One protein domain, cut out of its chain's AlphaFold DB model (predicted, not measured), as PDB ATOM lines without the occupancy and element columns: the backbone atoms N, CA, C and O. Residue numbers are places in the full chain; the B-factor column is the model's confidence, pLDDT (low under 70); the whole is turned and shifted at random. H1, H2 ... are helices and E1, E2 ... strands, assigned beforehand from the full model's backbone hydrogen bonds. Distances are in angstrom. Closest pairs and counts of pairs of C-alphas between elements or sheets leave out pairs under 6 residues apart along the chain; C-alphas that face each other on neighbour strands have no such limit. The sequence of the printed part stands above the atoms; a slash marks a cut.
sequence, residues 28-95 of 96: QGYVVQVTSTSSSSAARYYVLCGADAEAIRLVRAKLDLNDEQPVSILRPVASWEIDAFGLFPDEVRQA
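This is residues 28 to 95 of the 96 residues of an uncharacterized protein of Caulobacteraceae bacterium OTSz_A_272 (UniProt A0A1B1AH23). A strongly twisted sheet of four strands curls round one helix, H1, which packs over one of its faces. The turn between E1 and E2, residues 36 to 41, makes one end of the long axis, and the small helix H2 lies at the other end, where it only grazes the sheet. The printed part has 68 residues, with two named helices and four named strands in the order E1, E2, H1, E3, H2, E4; across the sheet the order is E3, E1, E2, E4, all antiparallel. The class is mixed, helices and strands. The whole is compact, with a radius of gyration of the C-alphas of 11.4 A, yet elongated in outline, spanning 34 by 19 by 16 A.

E1 covers residues 28 to 35, 22.4 A long, and starts with C-alpha 28 at (221.954, 160.115, 280.243). E2 is residues 42 to 49, 21.5 A. H1 is residues 52 to 62, 15.7 A, with C-alpha 52 at (219.967, 156.083, 272.830). E3 is residues 71 to 76, 14.8 A, and H2 is residues 79 to 84, 9.0 A. E4, residues 92 to 95, measures 9.3 A and ends with C-alpha 95 at (217.596, 172.927, 272.221).

E1 and E2 form a hairpin, antiparallel at 156 degrees between their directions, with N 30 and O 47 at 2.8 A and N 45 and O 32 at 2.8 A, within hydrogen-bond range. On the other side of E1 is the edge strand E3, antiparallel at 146 degrees, with N 33 and O 72 at 2.8 A. The edge strand E4 is antiparallel to E2 at 133 degrees, with N 46 and O 93 at 2.7 A. From edge to edge the strands' lines turn by 104 degrees. H1 is on the sheet, making two layers, helices on one face of a sheet; its closest C-alphas to E2 are those of Ala 55 and Cys 49, 6.1 A apart, and to E4 those of Val 59 and Val 92, 6.3 A apart. E2, H1 and E3 make a split strand-helix-strand unit, two strands running the same way with E1 between them, and its crossover is right-handed. H2 only grazes the sheet with residues 79 to 82; the closest C-alphas of H2 and E1 are those of Ile 82 and Gly 29, 6.6 A apart. H1 and H2 are apart. In H1 every O i to N i+4 pair is within hydrogen-bond range, in H2 1 of 2.

The two C-alphas farthest apart are those of Ser 38 and Trp 80, 34.7 A. The printed part has no cut. The links E2 to H1 and E3 to H2 are tight, and no link is long. The mean pLDDT of the printed part is 89.8, and no printed residue is under 70.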
ATOM      1  N   GLN A  28     221.043 159.376 281.109       89.44
ATOM      2  CA  GLN A  28     221.954 160.115 280.243       89.44
ATOM      3  C   GLN A  28     221.169 161.110 279.399       89.44
ATOM      4  O   GLN A  28     220.065 160.828 278.928       89.44
ATOM      5  N   GLY A  29     221.733 162.305 279.239       92.44
ATOM      6  CA  GLY A  29     221.140 163.322 278.389       92.44
ATOM      7  C   GLY A  29     221.571 163.130 276.935       92.44
ATOM      8  O   GLY A  29     222.735 162.826 276.669       92.44
ATOM      9  N   TYR A  30     220.667 163.356 275.988       95.25
ATOM     10  CA  TYR A  30     220.943 163.290 274.553       95.25
ATOM     11  C   TYR A  30     220.416 164.530 273.837       95.25
ATOM     12  O   TYR A  30     219.354 165.053 274.172       95.25
ATOM     13  N   VAL A  31     221.167 164.983 272.832       95.38
ATOM     14  CA  VAL A  31     220.706 165.976 271.861       95.38
ATOM     15  C   VAL A  31     220.201 165.233 270.636       95.38
ATOM     16  O   VAL A  31     220.978 164.584 269.933       95.38
ATOM     17  N   VAL A  32     218.908 165.339 270.374       95.69
ATOM     18  CA  VAL A  32     218.222 164.703 269.252       95.69
ATOM     19  C   VAL A  32     217.858 165.764 268.227       95.69
ATOM     20  O   VAL A  32     217.312 166.806 268.572       95.69
ATOM     21  N   GLN A  33     218.149 165.506 266.960       95.62
ATOM     22  CA  GLN A  33     217.732 166.328 265.839       95.62
ATOM     23  C   GLN A  33     216.552 165.680 265.123       95.62
ATOM     24  O   GLN A  33     216.571 164.487 264.826       95.62
ATOM     25  N   VAL A  34     215.554 166.494 264.804       93.81
ATOM     26  CA  VAL A  34     214.423 166.145 263.951       93.81
ATOM     27  C   VAL A  34     214.519 166.999 262.698       93.81
ATOM     28  O   VAL A  34     214.487 168.229 262.772       93.81
ATOM     29  N   THR A  35     214.650 166.356 261.545       91.88
ATOM     30  CA  THR A  35     214.685 167.050 260.255       91.88
ATOM     31  C   THR A  35     213.284 167.052 259.661       91.88
ATOM     32  O   THR A  35     212.631 166.012 259.583       91.88
ATOM     33  N   SER A  36     212.804 168.214 259.227       84.12
ATOM     34  CA  SER A  36     211.545 168.284 258.488       84.12
ATOM     35  C   SER A  36     211.706 167.639 257.110       84.12
ATOM     36  O   SER A  36     212.690 167.864 256.417       84.12
ATOM     37  N   THR A  37     210.723 166.851 256.677       77.69
ATOM     38  CA  THR A  37     210.704 166.281 255.317       77.69
ATOM     39  C   THR A  37     210.251 167.301 254.271       77.69
ATOM     40  O   THR A  37     210.595 167.180 253.100       77.69
ATOM     41  N   SER A  38     209.500 168.328 254.687       74.69
ATOM     42  CA  SER A  38     208.932 169.358 253.803       74.69
ATOM     43  C   SER A  38     209.757 170.649 253.722       74.69
ATOM     44  O   SER A  38     209.457 171.520 252.912       74.69
ATOM     45  N   SER A  39     210.773 170.810 254.570       71.19
ATOM     46  CA  SER A  39     211.653 171.981 254.583       71.19
ATOM     47  C   SER A  39     213.056 171.569 255.016       71.19
ATOM     48  O   SER A  39     213.205 170.650 255.812       71.19
ATOM     49  N   SER A  40     214.097 172.275 254.571       77.44
ATOM     50  CA  SER A  40     215.478 172.036 255.030       77.44
ATOM     51  C   SER A  40     215.725 172.471 256.486       77.44
ATOM     52  O   SER A  40     216.865 172.711 256.878       77.44
ATOM     53  N   SER A  41     214.662 172.628 257.280       82.06
ATOM     54  CA  SER A  41     214.729 173.019 258.680       82.06
ATOM     55  C   SER A  41     214.919 171.789 259.565       82.06
ATOM     56  O   SER A  41     214.209 170.788 259.430       82.06
ATOM     57  N   ALA A  42     215.870 171.882 260.490       88.75
ATOM     58  CA  ALA A  42     216.111 170.875 261.509       88.75
ATOM     59  C   ALA A  42     215.942 171.505 262.894       88.75
ATOM     60  O   ALA A  42     216.542 172.538 263.187       88.75
ATOM     61  N   ALA A  43     215.131 170.872 263.737       92.50
ATOM     62  CA  ALA A  43     214.946 171.255 265.128       92.50
ATOM     63  C   ALA A  43     215.743 170.311 266.031       92.50
ATOM     64  O   ALA A  43     215.887 169.126 265.732       92.50
ATOM     65  N   ARG A  44     216.273 170.837 267.134       94.88
ATOM     66  CA  ARG A  44     217.041 170.063 268.111       94.88
ATOM     67  C   ARG A  44     216.306 170.021 269.437       94.88
ATOM     68  O   ARG A  44     215.640 170.982 269.817       94.88
ATOM     69  N   TYR A  45     216.476 168.919 270.148       95.00
ATOM     70  CA  TYR A  45     215.811 168.655 271.409       95.00
ATOM     71  C   TYR A  45     216.762 167.984 272.391       95.00
ATOM     72  O   TYR A  45     217.527 167.097 272.021       95.00
ATOM     73  N   TYR A  46     216.697 168.401 273.645       94.88
ATOM     74  CA  TYR A  46     217.306 167.727 274.777       94.88
ATOM     75  C   TYR A  46     216.328 166.711 275.365       94.88
ATOM     76  O   TYR A  46     215.152 167.026 275.559       94.88
ATOM     77  N   VAL A  47     216.831 165.521 275.686       94.75
ATOM     78  CA  VAL A  47     216.092 164.471 276.401       94.75
ATOM     79  C   VAL A  47     216.973 163.799 277.436       94.75
ATOM     80  O   VAL A  47     218.175 163.668 277.216       94.75
ATOM     81  N   LEU A  48     216.382 163.352 278.542       93.50
ATOM     82  CA  LEU A  48     217.055 162.580 279.583       93.50
ATOM     83  C   LEU A  48     216.420 161.184 279.657       93.50
ATOM     84  O   LEU A  48     215.231 161.062 279.938       93.50
ATOM     85  N   CYS A  49     217.196 160.139 279.366       91.25
ATOM     86  CA  CYS A  49     216.695 158.759 279.294       91.25
ATOM     87  C   CYS A  49     217.801 157.724 279.545       91.25
ATOM     88  O   CYS A  49     218.977 158.070 279.652       91.25
ATOM     89  N   GLY A  50     217.438 156.442 279.645       88.06
ATOM     90  CA  GLY A  50     218.381 155.381 279.999       88.06
ATOM     91  C   GLY A  50     219.211 154.839 278.830       88.06
ATOM     92  O   GLY A  50     220.163 154.093 279.069       88.06
ATOM     93  N   ALA A  51     218.843 155.145 277.581       89.12
ATOM     94  CA  ALA A  51     219.535 154.675 276.379       89.12
ATOM     95  C   ALA A  51     219.247 155.546 275.143       89.12
ATOM     96  O   ALA A  51     218.223 156.217 275.046       89.12
ATOM     97  N   ASP A  52     220.107 155.438 274.138       89.44
ATOM     98  CA  ASP A  52     219.967 156.083 272.830       89.44
ATOM     99  C   ASP A  52     218.658 155.719 272.099       89.44
ATOM    100  O   ASP A  52     217.918 156.595 271.649       89.44
ATOM    101  N   ALA A  53     218.308 154.435 272.028       91.06
ATOM    102  CA  ALA A  53     217.069 153.981 271.396       91.06
ATOM    103  C   ALA A  53     215.822 154.580 272.070       91.06
ATOM    104  O   ALA A  53     214.807 154.844 271.419       91.06
ATOM    105  N   GLU A  54     215.905 154.831 273.377       91.25
ATOM    106  CA  GLU A  54     214.835 155.460 274.137       91.25
ATOM    107  C   GLU A  54     214.715 156.954 273.831       91.25
ATOM    108  O   GLU A  54     213.593 157.430 273.669       91.25
ATOM    109  N   ALA A  55     215.833 157.664 273.650       92.38
ATOM    110  CA  ALA A  55     215.844 159.075 273.266       92.38
ATOM    111  C   ALA A  55     215.012 159.321 271.996       92.38
ATOM    112  O   ALA A  55     214.134 160.184 271.972       92.38
ATOM    113  N   ILE A  56     215.239 158.518 270.949       93.19
ATOM    114  CA  ILE A  56     214.513 158.634 269.674       93.19
ATOM    115  C   ILE A  56     213.026 158.327 269.870       93.19
ATOM    116  O   ILE A  56     212.172 159.073 269.388       93.19
ATOM    117  N   ARG A  57     212.708 157.245 270.594       92.50
ATOM    118  CA  ARG A  57     211.324 156.850 270.888       92.50
ATOM    119  C   ARG A  57     210.574 157.951 271.638       92.50
ATOM    120  O   ARG A  57     209.434 158.250 271.295       92.50
ATOM    121  N   LEU A  58     211.217 158.562 272.632       93.19
ATOM    122  CA  LEU A  58     210.629 159.605 273.465       93.19
ATOM    123  C   LEU A  58     210.357 160.880 272.661       93.19
ATOM    124  O   LEU A  58     209.255 161.422 272.731       93.19
ATOM    125  N   VAL A  59     211.322 161.320 271.847       94.00
ATOM    126  CA  VAL A  59     211.153 162.485 270.964       94.00
ATOM    127  C   VAL A  59     210.019 162.263 269.971       94.00
ATOM    128  O   VAL A  59     209.158 163.130 269.841       94.00
ATOM    129  N   ARG A  60     209.964 161.092 269.325       93.62
ATOM    130  CA  ARG A  60     208.869 160.745 268.407       93.62
ATOM    131  C   ARG A  60     207.509 160.794 269.094       93.62
ATOM    132  O   ARG A  60     206.602 161.439 268.581       93.62
ATOM    133  N   ALA A  61     207.390 160.168 270.263       93.12
ATOM    134  CA  ALA A  61     206.130 160.103 270.996       93.12
ATOM    135  C   ALA A  61     205.658 161.475 271.507       93.12
ATOM    136  O   ALA A  61     204.466 161.756 271.503       93.12
ATOM    137  N   LYS A  62     206.575 162.335 271.964       93.25
ATOM    138  CA  LYS A  62     206.225 163.638 272.559       93.25
ATOM    139  C   LYS A  62     205.955 164.726 271.530       93.25
ATOM    140  O   LYS A  62     205.188 165.637 271.821       93.25
ATOM    141  N   LEU A  63     206.600 164.652 270.369       91.06
ATOM    142  CA  LEU A  63     206.422 165.616 269.285       91.06
ATOM    143  C   LEU A  63     205.420 165.143 268.221       91.06
ATOM    144  O   LEU A  63     205.271 165.826 267.214       91.06
ATOM    145  N   ASP A  64     204.762 163.998 268.443       90.81
ATOM    146  CA  ASP A  64     203.798 163.383 267.518       90.81
ATOM    147  C   ASP A  64     204.360 163.259 266.088       90.81
ATOM    148  O   ASP A  64     203.750 163.664 265.098       90.81
ATOM    149  N   LEU A  65     205.603 162.769 265.989       88.88
ATOM    150  CA  LEU A  65     206.313 162.678 264.713       88.88
ATOM    151  C   LEU A  65     205.877 161.444 263.933       88.88
ATOM    152  O   LEU A  65     205.876 160.331 264.461       88.88
ATOM    153  N   ASN A  66     205.658 161.623 262.634       86.06
ATOM    154  CA  ASN A  66     205.431 160.507 261.721       86.06
ATOM    155  C   ASN A  66     206.722 159.699 261.503       86.06
ATOM    156  O   ASN A  66     207.839 160.225 261.577       86.06
ATOM    157  N   ASP A  67     206.586 158.415 261.163       83.31
ATOM    158  CA  ASP A  67     207.728 157.518 260.916       83.31
ATOM    159  C   ASP A  67     208.648 158.002 259.786       83.31
ATOM    160  O   ASP A  67     209.855 157.767 259.817       83.31
ATOM    161  N   GLU A  68     208.102 158.766 258.841       84.81
ATOM    162  CA  GLU A  68     208.837 159.326 257.705       84.81
ATOM    163  C   GLU A  68     209.782 160.476 258.081       84.81
ATOM    164  O   GLU A  68     210.698 160.783 257.317       84.81
ATOM    165  N   GLN A  69     209.595 161.125 259.238       87.94
ATOM    166  CA  GLN A  69     210.472 162.214 259.669       87.94
ATOM    167  C   GLN A  69     211.817 161.660 260.162       87.94
ATOM    168  O   GLN A  69     211.836 160.851 261.096       87.94
ATOM    169  N   PRO A  70     212.957 162.085 259.579       91.44
ATOM    170  CA  PRO A  70     214.270 161.666 260.048       91.44
ATOM    171  C   PRO A  70     214.550 162.199 261.453       91.44
ATOM    172  O   PRO A  70     214.526 163.410 261.690       91.44
ATOM    173  N   VAL A  71     214.869 161.283 262.367       93.88
ATOM    174  CA  VAL A  71     215.270 161.585 263.744       93.88
ATOM    175  C   VAL A  71     216.637 160.965 263.993       93.88
ATOM    176  O   VAL A  71     216.830 159.775 263.740       93.88
ATOM    177  N   SER A  72     217.587 161.754 264.482       94.44
ATOM    178  CA  SER A  72     218.951 161.301 264.755       94.44
ATOM    179  C   SER A  72     219.480 161.870 266.064       94.44
ATOM    180  O   SER A  72     219.160 162.987 266.456       94.44
ATOM    181  N   ILE A  73     220.316 161.102 266.756       95.19
ATOM    182  CA  ILE A  73     221.036 161.591 267.933       95.19
ATOM    183  C   ILE A  73     222.316 162.257 267.443       95.19
ATOM    184  O   ILE A  73     223.103 161.638 266.731       95.19
ATOM    185  N   LEU A  74     222.522 163.515 267.821       94.50
ATOM    186  CA  LEU A  74     223.724 164.261 267.461       94.50
ATOM    187  C   LEU A  74     224.874 163.953 268.413       94.50
ATOM    188  O   LEU A  74     225.995 163.701 267.981       94.50
ATOM    189  N   ARG A  75     224.601 164.023 269.721       94.00
ATOM    190  CA  ARG A  75     225.600 163.799 270.767       94.00
ATOM    191  C   ARG A  75     224.957 163.519 272.125       94.00
ATOM    192  O   ARG A  75     223.819 163.941 272.350       94.00
ATOM    193  N   PRO A  76     225.697 162.901 273.058       93.56
ATOM    194  CA  PRO A  76     225.359 162.975 274.470       93.56
ATOM    195  C   PRO A  76     225.492 164.416 274.994       93.56
ATOM    196  O   PRO A  76     226.323 165.213 274.538       93.56
ATOM    197  N   VAL A  77     224.650 164.740 275.964       92.19
ATOM    198  CA  VAL A  77     224.655 165.984 276.735       92.19
ATOM    199  C   VAL A  77     225.686 165.841 277.852       92.19
ATOM    200  O   VAL A  77     225.781 164.790 278.486       92.19
ATOM    201  N   ALA A  78     226.485 166.879 278.089       89.31
ATOM    202  CA  ALA A  78     227.421 166.872 279.205       89.31
ATOM    203  C   ALA A  78     226.655 166.934 280.535       89.31
ATOM    204  O   ALA A  78     225.610 167.571 280.618       89.31
ATOM    205  N   SER A  79     227.179 166.334 281.606       86.06
ATOM    206  CA  SER A  79     226.469 166.302 282.895       86.06
ATOM    207  C   SER A  79     226.084 167.697 283.404       86.06
ATOM    208  O   SER A  79     224.968 167.878 283.869       86.06
ATOM    209  N   TRP A  80     226.945 168.705 283.214       87.94
ATOM    210  CA  TRP A  80     226.647 170.086 283.616       87.94
ATOM    211  C   TRP A  80     225.495 170.725 282.823       87.94
ATOM    212  O   TRP A  80     224.816 171.607 283.337       87.94
ATOM    213  N   GLU A  81     225.265 170.306 281.574       87.56
ATOM    214  CA  GLU A  81     224.163 170.811 280.746       87.56
ATOM    215  C   GLU A  81     222.814 170.300 281.270       87.56
ATOM    216  O   GLU A  81     221.815 171.007 281.177       87.56
ATOM    217  N   ILE A  82     222.780 169.098 281.862       86.31
ATOM    218  CA  ILE A  82     221.573 168.537 282.487       86.31
ATOM    219  C   ILE A  82     221.115 169.449 283.629       86.31
ATOM    220  O   ILE A  82     219.945 169.829 283.673       86.31
ATOM    221  N   ASP A  83     222.049 169.859 284.492       87.00
ATOM    222  CA  ASP A  83     221.773 170.771 285.604       87.00
ATOM    223  C   ASP A  83     221.447 172.190 285.111       87.00
ATOM    224  O   ASP A  83     220.475 172.799 285.556       87.00
ATOM    225  N   ALA A  84     222.224 172.717 284.156       87.38
ATOM    226  CA  ALA A  84     222.057 174.078 283.640       87.38
ATOM    227  C   ALA A  84     220.725 174.282 282.901       87.38
ATOM    228  O   ALA A  84     220.127 175.356 282.983       87.38
ATOM    229  N   PHE A  85     220.254 173.258 282.185       85.75
ATOM    230  CA  PHE A  85     218.987 173.298 281.456       85.75
ATOM    231  C   PHE A  85     217.825 172.668 282.228       85.75
ATOM    232  O   PHE A  85     216.712 172.651 281.703       85.75
ATOM    233  N   GLY A  86     218.057 172.186 283.456       86.00
ATOM    234  CA  GLY A  86     217.040 171.562 284.302       86.00
ATOM    235  C   GLY A  86     216.277 170.468 283.560       86.00
ATOM    236  O   GLY A  86     215.055 170.544 283.458       86.00
ATOM    237  N   LEU A  87     217.000 169.526 282.949       87.75
ATOM    238  CA  LEU A  87     216.386 168.455 282.164       87.75
ATOM    239  C   LEU A  87     215.794 167.394 283.090       87.75
ATOM    240  O   LEU A  87     216.483 166.883 283.976       87.75
ATOM    241  N   PHE A  88     214.540 167.022 282.843       87.94
ATOM    242  CA  PHE A  88     213.854 165.972 283.586       87.94
ATOM    243  C   PHE A  88     213.723 164.689 282.757       87.94
ATOM    244  O   PHE A  88     213.648 164.753 281.524       87.94
ATOM    245  N   PRO A  89     213.688 163.514 283.414       87.75
ATOM    246  CA  PRO A  89     213.349 162.267 282.746       87.75
ATOM    247  C   PRO A  89     211.996 162.387 282.047       87.75
ATOM    248  O   PRO A  89     211.092 163.063 282.541       87.75
ATOM    249  N   ASP A  90     211.866 161.737 280.894       84.25
ATOM    250  CA  ASP A  90     210.634 161.710 280.097       84.25
ATOM    251  C   ASP A  90     210.148 163.070 279.556       84.25
ATOM    252  O   ASP A  90     209.040 163.174 279.009       84.25
ATOM    253  N   GLU A  91     210.972 164.113 279.656       88.62
ATOM    254  CA  GLU A  91     210.727 165.422 279.061       88.62
ATOM    255  C   GLU A  91     211.509 165.591 277.750       88.62
ATOM    256  O   GLU A  91     212.637 165.117 277.597       88.62
ATOM    257  N   VAL A  92     210.895 166.292 276.795       92.00
ATOM    258  CA  VAL A  92     211.543 166.745 275.562       92.00
ATOM    259  C   VAL A  92     211.568 168.259 275.588       92.00
ATOM    260  O   VAL A  92     210.522 168.902 275.507       92.00
ATOM    261  N   ARG A  93     212.768 168.830 275.673       93.25
ATOM    262  CA  ARG A  93     212.966 170.280 275.711       93.25
ATOM    263  C   ARG A  93     213.638 170.753 274.435       93.25
ATOM    264  O   ARG A  93     214.589 170.131 273.980       93.25
ATOM    265  N   GLN A  94     213.182 171.858 273.853       92.62
ATOM    266  CA  GLN A  94     213.825 172.408 272.660       92.62
ATOM    267  C   GLN A  94     215.242 172.908 272.983       92.62
ATOM    268  O   GLN A  94     215.448 173.625 273.965       92.62
ATOM    269  N   ALA A  95     216.204 172.506 272.155       88.00
ATOM    270  CA  ALA A  95     217.596 172.927 272.221       88.00
ATOM    271  C   ALA A  95     217.857 174.091 271.244       88.00
ATOM    272  O   ALA A  95     217.176 174.170 270.216       88.00
TER     273      ALA A  95